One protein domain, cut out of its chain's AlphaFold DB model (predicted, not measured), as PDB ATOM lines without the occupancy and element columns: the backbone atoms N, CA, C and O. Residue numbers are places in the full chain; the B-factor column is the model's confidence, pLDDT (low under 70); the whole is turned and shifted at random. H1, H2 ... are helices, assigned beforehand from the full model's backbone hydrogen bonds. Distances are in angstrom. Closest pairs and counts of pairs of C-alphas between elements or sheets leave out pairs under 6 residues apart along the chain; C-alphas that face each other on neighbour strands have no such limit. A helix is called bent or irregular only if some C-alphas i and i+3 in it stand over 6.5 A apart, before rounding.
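What this domain is: This is residues 58 to 72 and 97 to 197 of the 471 residues of an uncharacterized protein of Candidatus Nitrosarchaeum limnium SFB1 (UniProt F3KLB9). A head of four helices has the long helix H1 sticking out as an arm, its residues 97 to 110 standing free. In the head H3 lies side by side with H2 and H4, and H5 packs across H3. The printed 116 residues, all helix in class, hold H1 to H5 in order and no named strand; they are only just compact, close to loose, with radius of gyration of the C-alphas 15.7 A and spans 52 by 34 by 28 A.

How they stand to each other: H1, residues 97 to 118, only just touches H2, residues 121 to 138, only at the corner, with 3 pairs of C-alphas within 8 A, the closest Leu 117 and Arg 124, 4.9 A. H2, with residues 124 to 128 alone, touches the hub H3, residues 143 to 154, in a hairpin; closest C-alphas Asn 125 and Lys 153, 5.6 A. H3 and H4, residues 170 to 176, form another; closest C-alphas Ala 151 and Ile 172, 5.8 A. H5, residues 185 to 195, touches H3 about perpendicular, 82 degrees; closest C-alphas Leu 148 and Leu 189, 6.3 A. Every O i to N i+4 pair is within hydrogen-bond range in H3, H4 and H5, 16 of 18 in H1, 12 of 14 in H2.

Where its parts are: H1 runs 32.8 A from C-alpha 97 at (21.678, 40.964, 50.577). H2, 24.0 A, is irregular: C-alphas 134 and 137 are 9.5 A apart. H5 ends at C-alpha 195, (16.886, 9.740, 45.068).

The domain as a whole: Residues 73 to 96 are cut out, C-alphas 72 and 97 being 27.0 A apart. The H3 to H4 link is long. pLDDT is under 70 at residues 59 to 72 and 181 to 182.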
ATOM      1  N   VAL A  58      17.580   8.535  54.962       73.19
ATOM      2  CA  VAL A  58      17.680   7.189  54.399       73.19
ATOM      3  C   VAL A  58      18.236   7.299  52.981       73.19
ATOM      4  O   VAL A  58      17.881   8.217  52.241       73.19
ATOM      5  N   GLY A  59      19.136   6.390  52.607       67.62
ATOM      6  CA  GLY A  59      19.578   6.274  51.221       67.62
ATOM      7  C   GLY A  59      18.464   5.670  50.369       67.62
ATOM      8  O   GLY A  59      17.908   4.634  50.725       67.62
ATOM      9  N   GLY A  60      18.135   6.309  49.247       66.75
ATOM     10  CA  GLY A  60      17.160   5.786  48.291       66.75
ATOM     11  C   GLY A  60      15.697   6.157  48.568       66.75
ATOM     12  O   GLY A  60      15.316   6.610  49.646       66.75
ATOM     13  N   LYS A  61      14.839   5.935  47.565       68.38
ATOM     14  CA  LYS A  61      13.388   6.177  47.624       68.38
ATOM     15  C   LYS A  61      12.626   4.858  47.522       68.38
ATOM     16  O   LYS A  61      12.912   4.048  46.649       68.38
ATOM     17  N   LYS A  62      11.587   4.691  48.346       66.19
ATOM     18  CA  LYS A  62      10.566   3.644  48.177       66.19
ATOM     19  C   LYS A  62       9.189   4.265  48.016       66.19
ATOM     20  O   LYS A  62       8.781   5.097  48.829       66.19
ATOM     21  N   ALA A  63       8.481   3.876  46.962       59.72
ATOM     22  CA  ALA A  63       7.116   4.319  46.708       59.72
ATOM     23  C   ALA A  63       6.081   3.456  47.457       59.72
ATOM     24  O   ALA A  63       6.356   2.325  47.842       59.72
ATOM     25  N   GLY A  64       4.865   3.985  47.631       58.81
ATOM     26  CA  GLY A  64       3.734   3.267  48.236       58.81
ATOM     27  C   GLY A  64       3.441   3.657  49.688       58.81
ATOM     28  O   GLY A  64       4.139   4.479  50.279       58.81
ATOM     29  N   LYS A  65       2.373   3.080  50.260       52.88
ATOM     30  CA  LYS A  65       1.878   3.397  51.619       52.88
ATOM     31  C   LYS A  65       2.894   3.097  52.732       52.88
ATOM     32  O   LYS A  65       2.849   3.752  53.759       52.88
ATOM     33  N   LYS A  66       3.798   2.138  52.492       55.50
ATOM     34  CA  LYS A  66       4.865   1.693  53.407       55.50
ATOM     35  C   LYS A  66       6.268   2.147  52.976       55.50
ATOM     36  O   LYS A  66       7.269   1.639  53.462       55.50
ATOM     37  N   GLY A  67       6.354   3.016  51.971       55.84
ATOM     38  CA  GLY A  67       7.630   3.505  51.465       55.84
ATOM     39  C   GLY A  67       8.092   4.741  52.224       55.84
ATOM     40  O   GLY A  67       7.273   5.554  52.644       55.84
ATOM     41  N   TYR A  68       9.404   4.945  52.325       62.84
ATOM     42  CA  TYR A  68       9.945   6.171  52.919       62.84
ATOM     43  C   TYR A  68       9.749   7.414  52.040       62.84
ATOM     44  O   TYR A  68      10.140   8.484  52.478       62.84
ATOM     45  N   GLN A  69       9.141   7.287  50.843       53.22
ATOM     46  CA  GLN A  69       8.663   8.301  49.871       53.22
ATOM     47  C   GLN A  69       9.564   9.515  49.558       53.22
ATOM     48  O   GLN A  69       9.227  10.309  48.678       53.22
ATOM     49  N   ARG A  70      10.708   9.684  50.217       58.59
ATOM     50  CA  ARG A  70      11.453  10.937  50.257       58.59
ATOM     51  C   ARG A  70      12.675  10.847  49.364       58.59
ATOM     52  O   ARG A  70      13.720  10.343  49.734       58.59
ATOM     53  N   GLN A  71      12.510  11.430  48.188       55.22
ATOM     54  CA  GLN A  71      13.564  11.787  47.237       55.22
ATOM     55  C   GLN A  71      14.384  13.014  47.701       55.22
ATOM     56  O   GLN A  71      15.294  13.440  47.009       55.22
ATOM     57  N   MET A  72      14.024  13.640  48.832       56.50
ATOM     58  CA  MET A  72      14.309  15.060  49.097       56.50
ATOM     59  C   MET A  72      15.086  15.326  50.386       56.50
ATOM     60  O   MET A  72      15.245  16.474  50.756       56.50
ATOM     61  N   LYS A  97      22.620  41.449  51.600       86.81
ATOM     62  CA  LYS A  97      21.678  40.964  50.577       86.81
ATOM     63  C   LYS A  97      22.395  40.643  49.263       86.81
ATOM     64  O   LYS A  97      22.164  39.579  48.697       86.81
ATOM     65  N   LYS A  98      23.307  41.501  48.794       88.81
ATOM     66  CA  LYS A  98      24.110  41.218  47.590       88.81
ATOM     67  C   LYS A  98      24.963  39.963  47.754       88.81
ATOM     68  O   LYS A  98      24.954  39.111  46.871       88.81
ATOM     69  N   ILE A  99      25.675  39.827  48.873       91.00
ATOM     70  CA  ILE A  99      26.499  38.644  49.161       91.00
ATOM     71  C   ILE A  99      25.639  37.376  49.161       91.00
ATOM     72  O   ILE A  99      25.998  36.405  48.499       91.00
ATOM     73  N   PHE A 100      24.484  37.409  49.824       91.06
ATOM     74  CA  PHE A 100      23.536  36.299  49.854       91.06
ATOM     75  C   PHE A 100      23.079  35.889  48.447       91.06
ATOM     76  O   PHE A 100      23.199  34.725  48.074       91.06
ATOM     77  N   LEU A 101      22.645  36.847  47.620       90.56
ATOM     78  CA  LEU A 101      22.220  36.571  46.243       90.56
ATOM     79  C   LEU A 101      23.347  35.959  45.391       90.56
ATOM     80  O   LEU A 101      23.082  35.088  44.561       90.56
ATOM     81  N   LYS A 102      24.608  36.368  45.607       93.31
ATOM     82  CA  LYS A 102      25.765  35.734  44.952       93.31
ATOM     83  C   LYS A 102      25.954  34.296  45.417       93.31
ATOM     84  O   LYS A 102      26.113  33.417  44.574       93.31
ATOM     85  N   ILE A 103      25.940  34.055  46.730       93.06
ATOM     86  CA  ILE A 103      26.076  32.710  47.311       93.06
ATOM     87  C   ILE A 103      24.994  31.789  46.742       93.06
ATOM     88  O   ILE A 103      25.325  30.713  46.249       93.06
ATOM     89  N   LEU A 104      23.740  32.248  46.714       92.06
ATOM     90  CA  LEU A 104      22.602  31.513  46.168       92.06
ATOM     91  C   LEU A 104      22.832  31.091  44.707       92.06
ATOM     92  O   LEU A 104      22.721  29.909  44.385       92.06
ATOM     93  N   LEU A 105      23.231  32.016  43.827       92.94
ATOM     94  CA  LEU A 105      23.508  31.696  42.419       92.94
ATOM     95  C   LEU A 105      24.723  30.770  42.236       92.94
ATOM     96  O   LEU A 105      24.704  29.892  41.371       92.94
ATOM     97  N   TYR A 106      25.775  30.918  43.048       94.75
ATOM     98  CA  TYR A 106      26.912  29.996  43.014       94.75
ATOM     99  C   TYR A 106      26.539  28.595  43.504       94.75
ATOM    100  O   TYR A 106      27.027  27.608  42.956       94.75
ATOM    101  N   VAL A 107      25.658  28.484  44.496       92.75
ATOM    102  CA  VAL A 107      25.150  27.193  44.969       92.75
ATOM    103  C   VAL A 107      24.253  26.551  43.917       92.75
ATOM    104  O   VAL A 107      24.416  25.362  43.654       92.75
ATOM    105  N   ILE A 108      23.407  27.326  43.232       92.06
ATOM    106  CA  ILE A 108      22.668  26.841  42.061       92.06
ATOM    107  C   ILE A 108      23.639  26.281  41.009       92.06
ATOM    108  O   ILE A 108      23.457  25.151  40.562       92.06
ATOM    109  N   ASN A 109      24.726  26.990  40.678       93.75
ATOM    110  CA  ASN A 109      25.760  26.458  39.780       93.75
ATOM    111  C   ASN A 109      26.363  25.133  40.281       93.75
ATOM    112  O   ASN A 109      26.577  24.228  39.477       93.75
ATOM    113  N   LEU A 110      26.625  24.985  41.584       92.69
ATOM    114  CA  LEU A 110      27.119  23.724  42.149       92.69
ATOM    115  C   LEU A 110      26.103  22.587  41.994       92.69
ATOM    116  O   LEU A 110      26.493  21.484  41.620       92.69
ATOM    117  N   LEU A 111      24.815  22.846  42.229       90.62
ATOM    118  CA  LEU A 111      23.749  21.857  42.043       90.62
ATOM    119  C   LEU A 111      23.622  21.429  40.575       90.62
ATOM    120  O   LEU A 111      23.520  20.239  40.289       90.62
ATOM    121  N   LEU A 112      23.726  22.375  39.641       89.94
ATOM    122  CA  LEU A 112      23.739  22.095  38.202       89.94
ATOM    123  C   LEU A 112      24.969  21.271  37.775       89.94
ATOM    124  O   LEU A 112      24.870  20.419  36.891       89.94
ATOM    125  N   ILE A 113      26.125  21.485  38.414       91.56
ATOM    126  CA  ILE A 113      27.326  20.658  38.211       91.56
ATOM    127  C   ILE A 113      27.118  19.251  38.778       91.56
ATOM    128  O   ILE A 113      27.491  18.283  38.119       91.56
ATOM    129  N   ILE A 114      26.515  19.112  39.960       90.31
ATOM    130  CA  ILE A 114      26.179  17.802  40.541       90.31
ATOM    131  C   ILE A 114      25.232  17.039  39.607       90.31
ATOM    132  O   ILE A 114      25.445  15.860  39.350       90.31
ATOM    133  N   ASP A 115      24.254  17.710  39.000       88.25
ATOM    134  CA  ASP A 115      23.360  17.092  38.017       88.25
ATOM    135  C   ASP A 115      24.111  16.590  36.761       88.25
ATOM    136  O   ASP A 115      23.619  15.715  36.058       88.25
ATOM    137  N   SER A 116      25.362  17.003  36.503       88.94
ATOM    138  CA  SER A 116      26.171  16.440  35.404       88.94
ATOM    139  C   SER A 116      26.503  14.945  35.549       88.94
ATOM    140  O   SER A 116      26.923  14.326  34.569       88.94
ATOM    141  N   LEU A 117      26.251  14.337  36.717       91.94
ATOM    142  CA  LEU A 117      26.245  12.878  36.909       91.94
ATOM    143  C   LEU A 117      25.239  12.168  35.980       91.94
ATOM    144  O   LEU A 117      25.407  10.986  35.677       91.94
ATOM    145  N   THR A 118      24.244  12.902  35.469       90.31
ATOM    146  CA  THR A 118      23.281  12.422  34.469       90.31
ATOM    147  C   THR A 118      23.977  11.938  33.200       90.31
ATOM    148  O   THR A 118      23.539  10.959  32.606       90.31
ATOM    149  N   VAL A 119      25.074  12.590  32.800       91.31
ATOM    150  CA  VAL A 119      25.792  12.342  31.536       91.31
ATOM    151  C   VAL A 119      27.240  11.889  31.723       91.31
ATOM    152  O   VAL A 119      27.840  11.346  30.801       91.31
ATOM    153  N   ASN A 120      27.840  12.121  32.892       93.06
ATOM    154  CA  ASN A 120      29.218  11.733  33.173       93.06
ATOM    155  C   ASN A 120      29.265  10.404  33.934       93.06
ATOM    156  O   ASN A 120      29.283  10.388  35.165       93.06
ATOM    157  N   VAL A 121      29.329   9.298  33.191       94.38
ATOM    158  CA  VAL A 121      29.339   7.924  33.726       94.38
ATOM    159  C   VAL A 121      30.498   7.683  34.688       94.38
ATOM    160  O   VAL A 121      30.308   7.112  35.756       94.38
ATOM    161  N   SER A 122      31.704   8.144  34.339       95.12
ATOM    162  CA  SER A 122      32.890   7.946  35.179       95.12
ATOM    163  C   SER A 122      32.718   8.623  36.538       95.12
ATOM    164  O   SER A 122      32.943   8.002  37.579       95.12
ATOM    165  N   LEU A 123      32.237   9.869  36.536       94.00
ATOM    166  CA  LEU A 123      31.964  10.599  37.769       94.00
ATOM    167  C   LEU A 123      30.786   9.990  38.542       94.00
ATOM    168  O   LEU A 123      30.881   9.844  39.759       94.00
ATOM    169  N   ARG A 124      29.712   9.580  37.851       94.88
ATOM    170  CA  ARG A 124      28.576   8.854  38.440       94.88
ATOM    171  C   ARG A 124      29.056   7.616  39.183       94.88
ATOM    172  O   ARG A 124      28.770   7.474  40.366       94.88
ATOM    173  N   ASN A 125      29.861   6.780  38.540       95.81
ATOM    174  CA  ASN A 125      30.382   5.558  39.143       95.81
ATOM    175  C   ASN A 125      31.332   5.845  40.308       95.81
ATOM    176  O   ASN A 125      31.277   5.147  41.319       95.81
ATOM    177  N   ALA A 126      32.149   6.899  40.226       95.81
ATOM    178  CA  ALA A 126      32.973   7.335  41.351       95.81
ATOM    179  C   ALA A 126      32.122   7.738  42.571       95.81
ATOM    180  O   ALA A 126      32.436   7.335  43.691       95.81
ATOM    181  N   VAL A 127      31.024   8.475  42.361       93.31
ATOM    182  CA  VAL A 127      30.083   8.850  43.429       93.31
ATOM    183  C   VAL A 127      29.378   7.620  43.996       93.31
ATOM    184  O   VAL A 127      29.364   7.447  45.211       93.31
ATOM    185  N   LEU A 128      28.848   6.737  43.145       93.06
ATOM    186  CA  LEU A 128      28.164   5.511  43.573       93.06
ATOM    187  C   LEU A 128      29.085   4.614  44.414       93.06
ATOM    188  O   LEU A 128      28.716   4.229  45.520       93.06
ATOM    189  N   ASN A 129      30.319   4.388  43.954       94.75
ATOM    190  CA  ASN A 129      31.334   3.644  44.703       94.75
ATOM    191  C   ASN A 129      31.676   4.312  46.042       94.75
ATOM    192  O   ASN A 129      31.878   3.631  47.048       94.75
ATOM    193  N   ALA A 130      31.764   5.645  46.078       94.00
ATOM    194  CA  ALA A 130      32.044   6.375  47.310       94.00
ATOM    195  C   ALA A 130      30.885   6.274  48.313       94.00
ATOM    196  O   ALA A 130      31.142   6.105  49.502       94.00
ATOM    197  N   LEU A 131      29.633   6.349  47.851       90.06
ATOM    198  CA  LEU A 131      28.450   6.171  48.696       90.06
ATOM    199  C   LEU A 131      28.409   4.756  49.282       90.06
ATOM    200  O   LEU A 131      28.322   4.603  50.497       90.06
ATOM    201  N   GLU A 132      28.568   3.737  48.437       90.19
ATOM    202  CA  GLU A 132      28.609   2.328  48.843       90.19
ATOM    203  C   GLU A 132      29.731   2.053  49.858       90.19
ATOM    204  O   GLU A 132      29.481   1.486  50.919       90.19
ATOM    205  N   SER A 133      30.958   2.502  49.581       92.94
ATOM    206  CA  SER A 133      32.117   2.219  50.442       92.94
ATOM    207  C   SER A 133      32.132   3.000  51.757       92.94
ATOM    208  O   SER A 133      32.580   2.463  52.768       92.94
ATOM    209  N   LYS A 134      31.672   4.260  51.770       91.00
ATOM    210  CA  LYS A 134      31.752   5.126  52.960       91.00
ATOM    211  C   LYS A 134      30.539   5.018  53.874       91.00
ATOM    212  O   LYS A 134      30.691   5.193  55.078       91.00
ATOM    213  N   LEU A 135      29.353   4.776  53.318       85.12
ATOM    214  CA  LEU A 135      28.110   4.681  54.092       85.12
ATOM    215  C   LEU A 135      27.676   3.221  54.319       85.12
ATOM    216  O   LEU A 135      26.933   2.937  55.261       85.12
ATOM    217  N   GLY A 136      28.162   2.273  53.509       79.12
ATOM    218  CA  GLY A 136      27.983   0.840  53.733       79.12
ATOM    219  C   GLY A 136      26.517   0.403  53.795       79.12
ATOM    220  O   GLY A 136      25.662   0.871  53.046       79.12
ATOM    221  N   THR A 137      26.204  -0.500  54.725       70.25
ATOM    222  CA  THR A 137      24.849  -1.052  54.908       70.25
ATOM    223  C   THR A 137      23.811  -0.007  55.316       70.25
ATOM    224  O   THR A 137      22.631  -0.200  55.049       70.25
ATOM    225  N   SER A 138      24.224   1.121  55.906       71.31
ATOM    226  CA  SER A 138      23.306   2.209  56.275       71.31
ATOM    227  C   SER A 138      22.740   2.958  55.059       71.31
ATOM    228  O   SER A 138      21.675   3.566  55.147       71.31
ATOM    229  N   PHE A 139      23.423   2.871  53.913       77.50
ATOM    230  CA  PHE A 139      22.986   3.465  52.652       77.50
ATOM    231  C   PHE A 139      21.947   2.610  51.922       77.50
ATOM    232  O   PHE A 139      21.040   3.152  51.296       77.50
ATOM    233  N   PHE A 140      22.038   1.282  52.035       82.12
ATOM    234  CA  PHE A 140      21.104   0.348  51.407       82.12
ATOM    235  C   PHE A 140      20.105  -0.185  52.426       82.12
ATOM    236  O   PHE A 140      20.345  -1.203  53.077       82.12
ATOM    237  N   LYS A 141      18.955   0.482  52.543       77.00
ATOM    238  CA  LYS A 141      17.910   0.033  53.469       77.00
ATOM    239  C   LYS A 141      17.261  -1.284  53.032       77.00
ATOM    240  O   LYS A 141      16.857  -2.070  53.882       77.00
ATOM    241  N   GLU A 142      17.168  -1.514  51.723       80.25
ATOM    242  CA  GLU A 142      16.490  -2.668  51.124       80.25
ATOM    243  C   GLU A 142      17.340  -3.309  50.024       80.25
ATOM    244  O   GLU A 142      18.132  -2.632  49.366       80.25
ATOM    245  N   ASP A 143      17.149  -4.610  49.788       84.19
ATOM    246  CA  ASP A 143      17.899  -5.339  48.757       84.19
ATOM    247  C   ASP A 143      17.584  -4.849  47.338       84.19
ATOM    248  O   ASP A 143      18.481  -4.793  46.500       84.19
ATOM    249  N   GLU A 144      16.357  -4.379  47.088       86.38
ATOM    250  CA  GLU A 144      15.983  -3.727  45.825       86.38
ATOM    251  C   GLU A 144      16.920  -2.552  45.491       86.38
ATOM    252  O   GLU A 144      17.345  -2.395  44.345       86.38
ATOM    253  N   MET A 145      17.312  -1.756  46.493       86.62
ATOM    254  CA  MET A 145      18.210  -0.617  46.286       86.62
ATOM    255  C   MET A 145      19.607  -1.061  45.864       86.62
ATOM    256  O   MET A 145      20.250  -0.355  45.094       86.62
ATOM    257  N   LYS A 146      20.075  -2.225  46.330       89.25
ATOM    258  CA  LYS A 146      21.365  -2.788  45.903       89.25
ATOM    259  C   LYS A 146      21.310  -3.191  44.434       89.25
ATOM    260  O   LYS A 146      22.238  -2.890  43.688       89.25
ATOM    261  N   THR A 147      20.207  -3.802  44.001       91.75
ATOM    262  CA  THR A 147      19.986  -4.158  42.594       91.75
ATOM    263  C   THR A 147      19.933  -2.916  41.708       91.75
ATOM    264  O   THR A 147      20.630  -2.861  40.698       91.75
ATOM    265  N   LEU A 148      19.176  -1.886  42.104       92.12
ATOM    266  CA  LEU A 148      19.106  -0.610  41.379       92.12
ATOM    267  C   LEU A 148      20.465   0.104  41.335       92.12
ATOM    268  O   LEU A 148      20.841   0.660  40.305       92.12
ATOM    269  N   HIS A 149      21.233   0.044  42.424       92.50
ATOM    270  CA  HIS A 149      22.588   0.586  42.487       92.50
ATOM    271  C   HIS A 149      23.540  -0.124  41.527       92.50
ATOM    272  O   HIS A 149      24.252   0.531  40.767       92.50
ATOM    273  N   ALA A 150      23.527  -1.459  41.526       93.31
ATOM    274  CA  ALA A 150      24.319  -2.263  40.605       93.31
ATOM    275  C   ALA A 150      23.926  -1.985  39.146       93.31
ATOM    276  O   ALA A 150      24.800  -1.763  38.312       93.31
ATOM    277  N   ALA A 151      22.623  -1.897  38.858       95.00
ATOM    278  CA  ALA A 151      22.112  -1.542  37.536       95.00
ATOM    279  C   ALA A 151      22.622  -0.171  37.080       95.00
ATOM    280  O   ALA A 151      23.119  -0.027  35.966       95.00
ATOM    281  N   LEU A 152      22.555   0.836  37.956       94.75
ATOM    282  CA  LEU A 152      22.981   2.196  37.637       94.75
ATOM    283  C   LEU A 152      24.498   2.308  37.422       94.75
ATOM    284  O   LEU A 152      24.927   3.110  36.593       94.75
ATOM    285  N   LYS A 153      25.301   1.512  38.144       94.94
ATOM    286  CA  LYS A 153      26.761   1.426  37.952       94.94
ATOM    287  C   LYS A 153      27.133   0.806  36.605       94.94
ATOM    288  O   LYS A 153      28.110   1.238  35.992       94.94
ATOM    289  N   SER A 154      26.377  -0.204  36.180       94.69
ATOM    290  CA  SER A 154      26.607  -0.929  34.924       94.69
ATOM    291  C   SER A 154      26.043  -0.207  33.701       94.69
ATOM    292  O   SER A 154      26.521  -0.421  32.594       94.69
ATOM    293  N   TYR A 155      25.043   0.654  33.882       95.12
ATOM    294  CA  TYR A 155      24.491   1.462  32.803       95.12
ATOM    295  C   TYR A 155      25.459   2.595  32.425       95.12
ATOM    296  O   TYR A 155      25.886   3.372  33.280       95.12
ATOM    297  N   ASP A 156      25.788   2.715  31.140       92.75
ATOM    298  CA  ASP A 156      26.752   3.672  30.579       92.75
ATOM    299  C   ASP A 156      26.092   4.835  29.819       92.75
ATOM    300  O   ASP A 156      26.756   5.791  29.421       92.75
ATOM    301  N   GLY A 157      24.773   4.805  29.651       91.44
ATOM    302  CA  GLY A 157      24.055   5.882  28.988       91.44
ATOM    303  C   GLY A 157      23.694   7.050  29.920       91.44
ATOM    304  O   GLY A 157      23.931   7.019  31.144       91.44
ATOM    305  N   PRO A 158      23.073   8.102  29.355       91.31
ATOM    306  CA  PRO A 158      22.526   9.195  30.137       91.31
ATOM    307  C   PRO A 158      21.278   8.764  30.911       91.31
ATOM    308  O   PRO A 158      20.533   7.890  30.461       91.31
ATOM    309  N   ILE A 159      21.050   9.382  32.067       90.56
ATOM    310  CA  ILE A 159      19.947   9.093  32.999       90.56
ATOM    311  C   ILE A 159      19.391  10.411  33.564       90.56
ATOM    312  O   ILE A 159      20.106  11.409  33.570       90.56
ATOM    313  N   GLY A 160      18.146  10.446  34.046       83.75
ATOM    314  CA  GLY A 160      17.595  11.605  34.767       83.75
ATOM    315  C   GLY A 160      17.173  12.805  33.900       83.75
ATOM    316  O   GLY A 160      16.924  13.888  34.425       83.75
ATOM    317  N   PHE A 161      17.098  12.649  32.575       83.69
ATOM    318  CA  PHE A 161      16.485  13.628  31.668       83.69
ATOM    319  C   PHE A 161      16.001  12.952  30.373       83.69
ATOM    320  O   PHE A 161      16.510  11.881  30.039       83.69
ATOM    321  N   PRO A 162      15.051  13.557  29.626       82.31
ATOM    322  CA  PRO A 162      14.589  13.008  28.352       82.31
ATOM    323  C   PRO A 162      15.734  12.898  27.343       82.31
ATOM    324  O   PRO A 162      16.369  13.909  27.012       82.31
ATOM    325  N   THR A 163      15.976  11.686  26.856       84.25
ATOM    326  CA  THR A 163      17.030  11.368  25.892       84.25
ATOM    327  C   THR A 163      16.443  11.052  24.519       84.25
ATOM    328  O   THR A 163      15.232  10.927  24.348       84.25
ATOM    329  N   ARG A 164      17.292  11.011  23.485       79.50
ATOM    330  CA  ARG A 164      16.861  10.562  22.151       79.50
ATOM    331  C   ARG A 164      16.570   9.058  22.122       79.50
ATOM    332  O   ARG A 164      15.651   8.637  21.427       79.50
ATOM    333  N   ASP A 165      17.374   8.287  22.846       80.62
ATOM    334  CA  ASP A 165      17.193   6.857  23.066       80.62
ATOM    335  C   ASP A 165      16.911   6.632  24.552       80.62
ATOM    336  O   ASP A 165      17.760   6.908  25.398       80.62
ATOM    337  N   ASP A 166      15.694   6.188  24.852       80.69
ATOM    338  CA  ASP A 166      15.240   5.904  26.215       80.69
ATOM    339  C   ASP A 166      15.288   4.399  26.539       80.69
ATOM    340  O   ASP A 166      14.870   3.992  27.627       80.69
ATOM    341  N   SER A 167      15.796   3.564  25.622       86.62
ATOM    342  CA  SER A 167      15.910   2.123  25.840       86.62
ATOM    343  C   SER A 167      17.049   1.780  26.803       86.62
ATOM    344  O   SER A 167      18.092   2.434  26.854       86.62
ATOM    345  N   LEU A 168      16.833   0.744  27.616       91.19
ATOM    346  CA  LEU A 168      17.880   0.166  28.452       91.19
ATOM    347  C   LEU A 168      18.510  -1.034  27.732       91.19
ATOM    348  O   LEU A 168      17.767  -1.807  27.123       91.19
ATOM    349  N   PRO A 169      19.834  -1.247  27.856       93.00
ATOM    350  CA  PRO A 169      20.474  -2.472  27.385       93.00
ATOM    351  C   PRO A 169      19.858  -3.725  28.025       93.00
ATOM    352  O   PRO A 169      19.443  -3.695  29.189       93.00
ATOM    353  N   ASP A 170      19.854  -4.844  27.297       92.31
ATOM    354  CA  ASP A 170      19.257  -6.109  27.752       92.31
ATOM    355  C   ASP A 170      19.815  -6.581  29.098       92.31
ATOM    356  O   ASP A 170      19.058  -7.013  29.963       92.31
ATOM    357  N   GLU A 171      21.119  -6.430  29.323       92.12
ATOM    358  CA  GLU A 171      21.781  -6.799  30.581       92.12
ATOM    359  C   GLU A 171      21.198  -6.045  31.786       92.12
ATOM    360  O   GLU A 171      20.981  -6.621  32.856       92.12
ATOM    361  N   ILE A 172      20.876  -4.762  31.595       93.56
ATOM    362  CA  ILE A 172      20.245  -3.927  32.620       93.56
ATOM    363  C   ILE A 172      18.788  -4.348  32.815       93.56
ATOM    364  O   ILE A 172      18.332  -4.470  33.953       93.56
ATOM    365  N   ASN A 173      18.061  -4.632  31.731       92.44
ATOM    366  CA  ASN A 173      16.688  -5.129  31.821       92.44
ATOM    367  C   ASN A 173      16.607  -6.468  32.556       92.44
ATOM    368  O   ASN A 173      15.754  -6.629  33.421       92.44
ATOM    369  N   VAL A 174      17.507  -7.412  32.272       90.88
ATOM    370  CA  VAL A 174      17.567  -8.712  32.956       90.88
ATOM    371  C   VAL A 174      17.774  -8.525  34.457       90.88
ATOM    372  O   VAL A 174      17.062  -9.142  35.251       90.88
ATOM    373  N   LEU A 175      18.691  -7.639  34.852       89.81
ATOM    374  CA  LEU A 175      18.942  -7.342  36.260       89.81
ATOM    375  C   LEU A 175      17.691  -6.767  36.950       89.81
ATOM    376  O   LEU A 175      17.338  -7.190  38.052       89.81
ATOM    377  N   LEU A 176      16.993  -5.839  36.291       91.31
ATOM    378  CA  LEU A 176      15.837  -5.134  36.851       91.31
ATOM    379  C   LEU A 176      14.527  -5.930  36.788       91.31
ATOM    380  O   LEU A 176      13.653  -5.716  37.625       91.31
ATOM    381  N   ASN A 177      14.400  -6.896  35.875       88.31
ATOM    382  CA  ASN A 177      13.232  -7.779  35.780       88.31
ATOM    383  C   ASN A 177      13.075  -8.697  37.001       88.31
ATOM    384  O   ASN A 177      11.998  -9.242  37.228       88.31
ATOM    385  N   SER A 178      14.130  -8.850  37.806       82.31
ATOM    386  CA  SER A 178      14.062  -9.531  39.104       82.31
ATOM    387  C   SER A 178      13.266  -8.750  40.163       82.31
ATOM    388  O   SER A 178      12.860  -9.324  41.174       82.31
ATOM    389  N   LEU A 179      13.023  -7.452  39.942       84.00
ATOM    390  CA  LEU A 179      12.305  -6.577  40.865       84.00
ATOM    391  C   LEU A 179      10.794  -6.635  40.617       84.00
ATOM    392  O   LEU A 179      10.313  -6.436  39.499       84.00
ATOM    393  N   SER A 180      10.024  -6.851  41.684       70.62
ATOM    394  CA  SER A 180       8.563  -6.942  41.622       70.62
ATOM    395  C   SER A 180       7.894  -5.591  41.311       70.62
ATOM    396  O   SER A 180       8.389  -4.518  41.659       70.62
ATOM    397  N   GLY A 181       6.748  -5.629  40.619       69.38
ATOM    398  CA  GLY A 181       5.899  -4.466  40.313       69.38
ATOM    399  C   GLY A 181       5.792  -4.126  38.822       69.38
ATOM    400  O   GLY A 181       6.604  -4.565  38.014       69.38
ATOM    401  N   GLU A 182       4.793  -3.316  38.472       67.06
ATOM    402  CA  GLU A 182       4.403  -2.990  37.086       67.06
ATOM    403  C   GLU A 182       5.126  -1.766  36.494       67.06
ATOM    404  O   GLU A 182       4.789  -1.305  35.405       67.06
ATOM    405  N   ARG A 183       6.092  -1.177  37.213       73.44
ATOM    406  CA  ARG A 183       6.800   0.007  36.711       73.44
ATOM    407  C   ARG A 183       7.841  -0.376  35.672       73.44
ATOM    408  O   ARG A 183       8.626  -1.291  35.889       73.44
ATOM    409  N   ASP A 184       7.891   0.425  34.617       88.38
ATOM    410  CA  ASP A 184       8.945   0.396  33.612       88.38
ATOM    411  C   ASP A 184      10.356   0.525  34.238       88.38
ATOM    412  O   ASP A 184      10.586   1.317  35.160       88.38
ATOM    413  N   ASN A 185      11.303  -0.266  33.725       90.56
ATOM    414  CA  ASN A 185      12.659  -0.387  34.263       90.56
ATOM    415  C   ASN A 185      13.460   0.916  34.140       90.56
ATOM    416  O   ASN A 185      14.216   1.261  35.052       90.56
ATOM    417  N   ARG A 186      13.269   1.673  33.051       90.12
ATOM    418  CA  ARG A 186      13.916   2.977  32.859       90.12
ATOM    419  C   ARG A 186      13.452   3.964  33.920       90.12
ATOM    420  O   ARG A 186      14.279   4.628  34.545       90.12
ATOM    421  N   ASN A 187      12.151   4.004  34.188       87.62
ATOM    422  CA  ASN A 187      11.591   4.845  35.241       87.62
ATOM    423  C   ASN A 187      12.077   4.451  36.640       87.62
ATOM    424  O   ASN A 187      12.405   5.335  37.425       87.62
ATOM    425  N   ARG A 188      12.199   3.152  36.946       87.75
ATOM    426  CA  ARG A 188      12.789   2.687  38.218       87.75
ATOM    427  C   ARG A 188      14.228   3.166  38.395       87.75
ATOM    428  O   ARG A 188      14.597   3.625  39.473       87.75
ATOM    429  N   LEU A 189      15.030   3.076  37.336       89.81
ATOM    430  CA  LEU A 189      16.425   3.501  37.368       89.81
ATOM    431  C   LEU A 189      16.557   5.025  37.518       89.81
ATOM    432  O   LEU A 189      17.395   5.485  38.293       89.81
ATOM    433  N   ASN A 190      15.700   5.795  36.836       88.06
ATOM    434  CA  ASN A 190      15.596   7.248  37.005       88.06
ATOM    435  C   ASN A 190      15.173   7.624  38.433       88.06
ATOM    436  O   ASN A 190      15.837   8.438  39.062       88.06
ATOM    437  N   ASP A 191      14.126   6.990  38.972       84.19
ATOM    438  CA  ASP A 191      13.650   7.211  40.345       84.19
ATOM    439  C   ASP A 191      14.763   6.942  41.373       84.19
ATOM    440  O   ASP A 191      14.922   7.694  42.341       84.19
ATOM    441  N   TYR A 192      15.537   5.869  41.169       87.25
ATOM    442  CA  TYR A 192      16.679   5.555  42.019       87.25
ATOM    443  C   TYR A 192      17.773   6.613  41.893       87.25
ATOM    444  O   TYR A 192      18.188   7.164  42.910       87.25
ATOM    445  N   TYR A 193      18.201   6.940  40.671       88.19
ATOM    446  CA  TYR A 193      19.194   7.983  40.418       88.19
ATOM    447  C   TYR A 193      18.803   9.313  41.076       88.19
ATOM    448  O   TYR A 193      19.594   9.890  41.824       88.19
ATOM    449  N   ASP A 194      17.560   9.751  40.881       82.75
ATOM    450  CA  ASP A 194      17.065  11.008  41.427       82.75
ATOM    451  C   ASP A 194      17.046  11.018  42.963       82.75
ATOM    452  O   ASP A 194      17.183  12.076  43.576       82.75
ATOM    453  N   SER A 195      16.880   9.857  43.604       81.12
ATOM    454  CA  SER A 195      16.886   9.740  45.068       81.12
ATOM    455  C   SER A 195      18.267   9.908  45.706       81.12
ATOM    456  O   SER A 195      18.359  10.117  46.915       81.12
ATOM    457  N   LEU A 196      19.341   9.818  44.915       83.12
ATOM    458  CA  LEU A 196      20.718   9.956  45.399       83.12
ATOM    459  C   LEU A 196      21.195  11.406  45.444       83.12
ATOM    460  O   LEU A 196      22.252  11.693  46.007       83.12
ATOM    461  N   LEU A 197      20.451  12.309  44.814       80.38
ATOM    462  CA  LEU A 197      20.878  13.671  44.554       80.38
ATOM    463  C   LEU A 197      19.932  14.662  45.236       80.38
ATOM    464  O   LEU A 197      18.771  14.339  45.488       80.38
TER     465      LEU A 197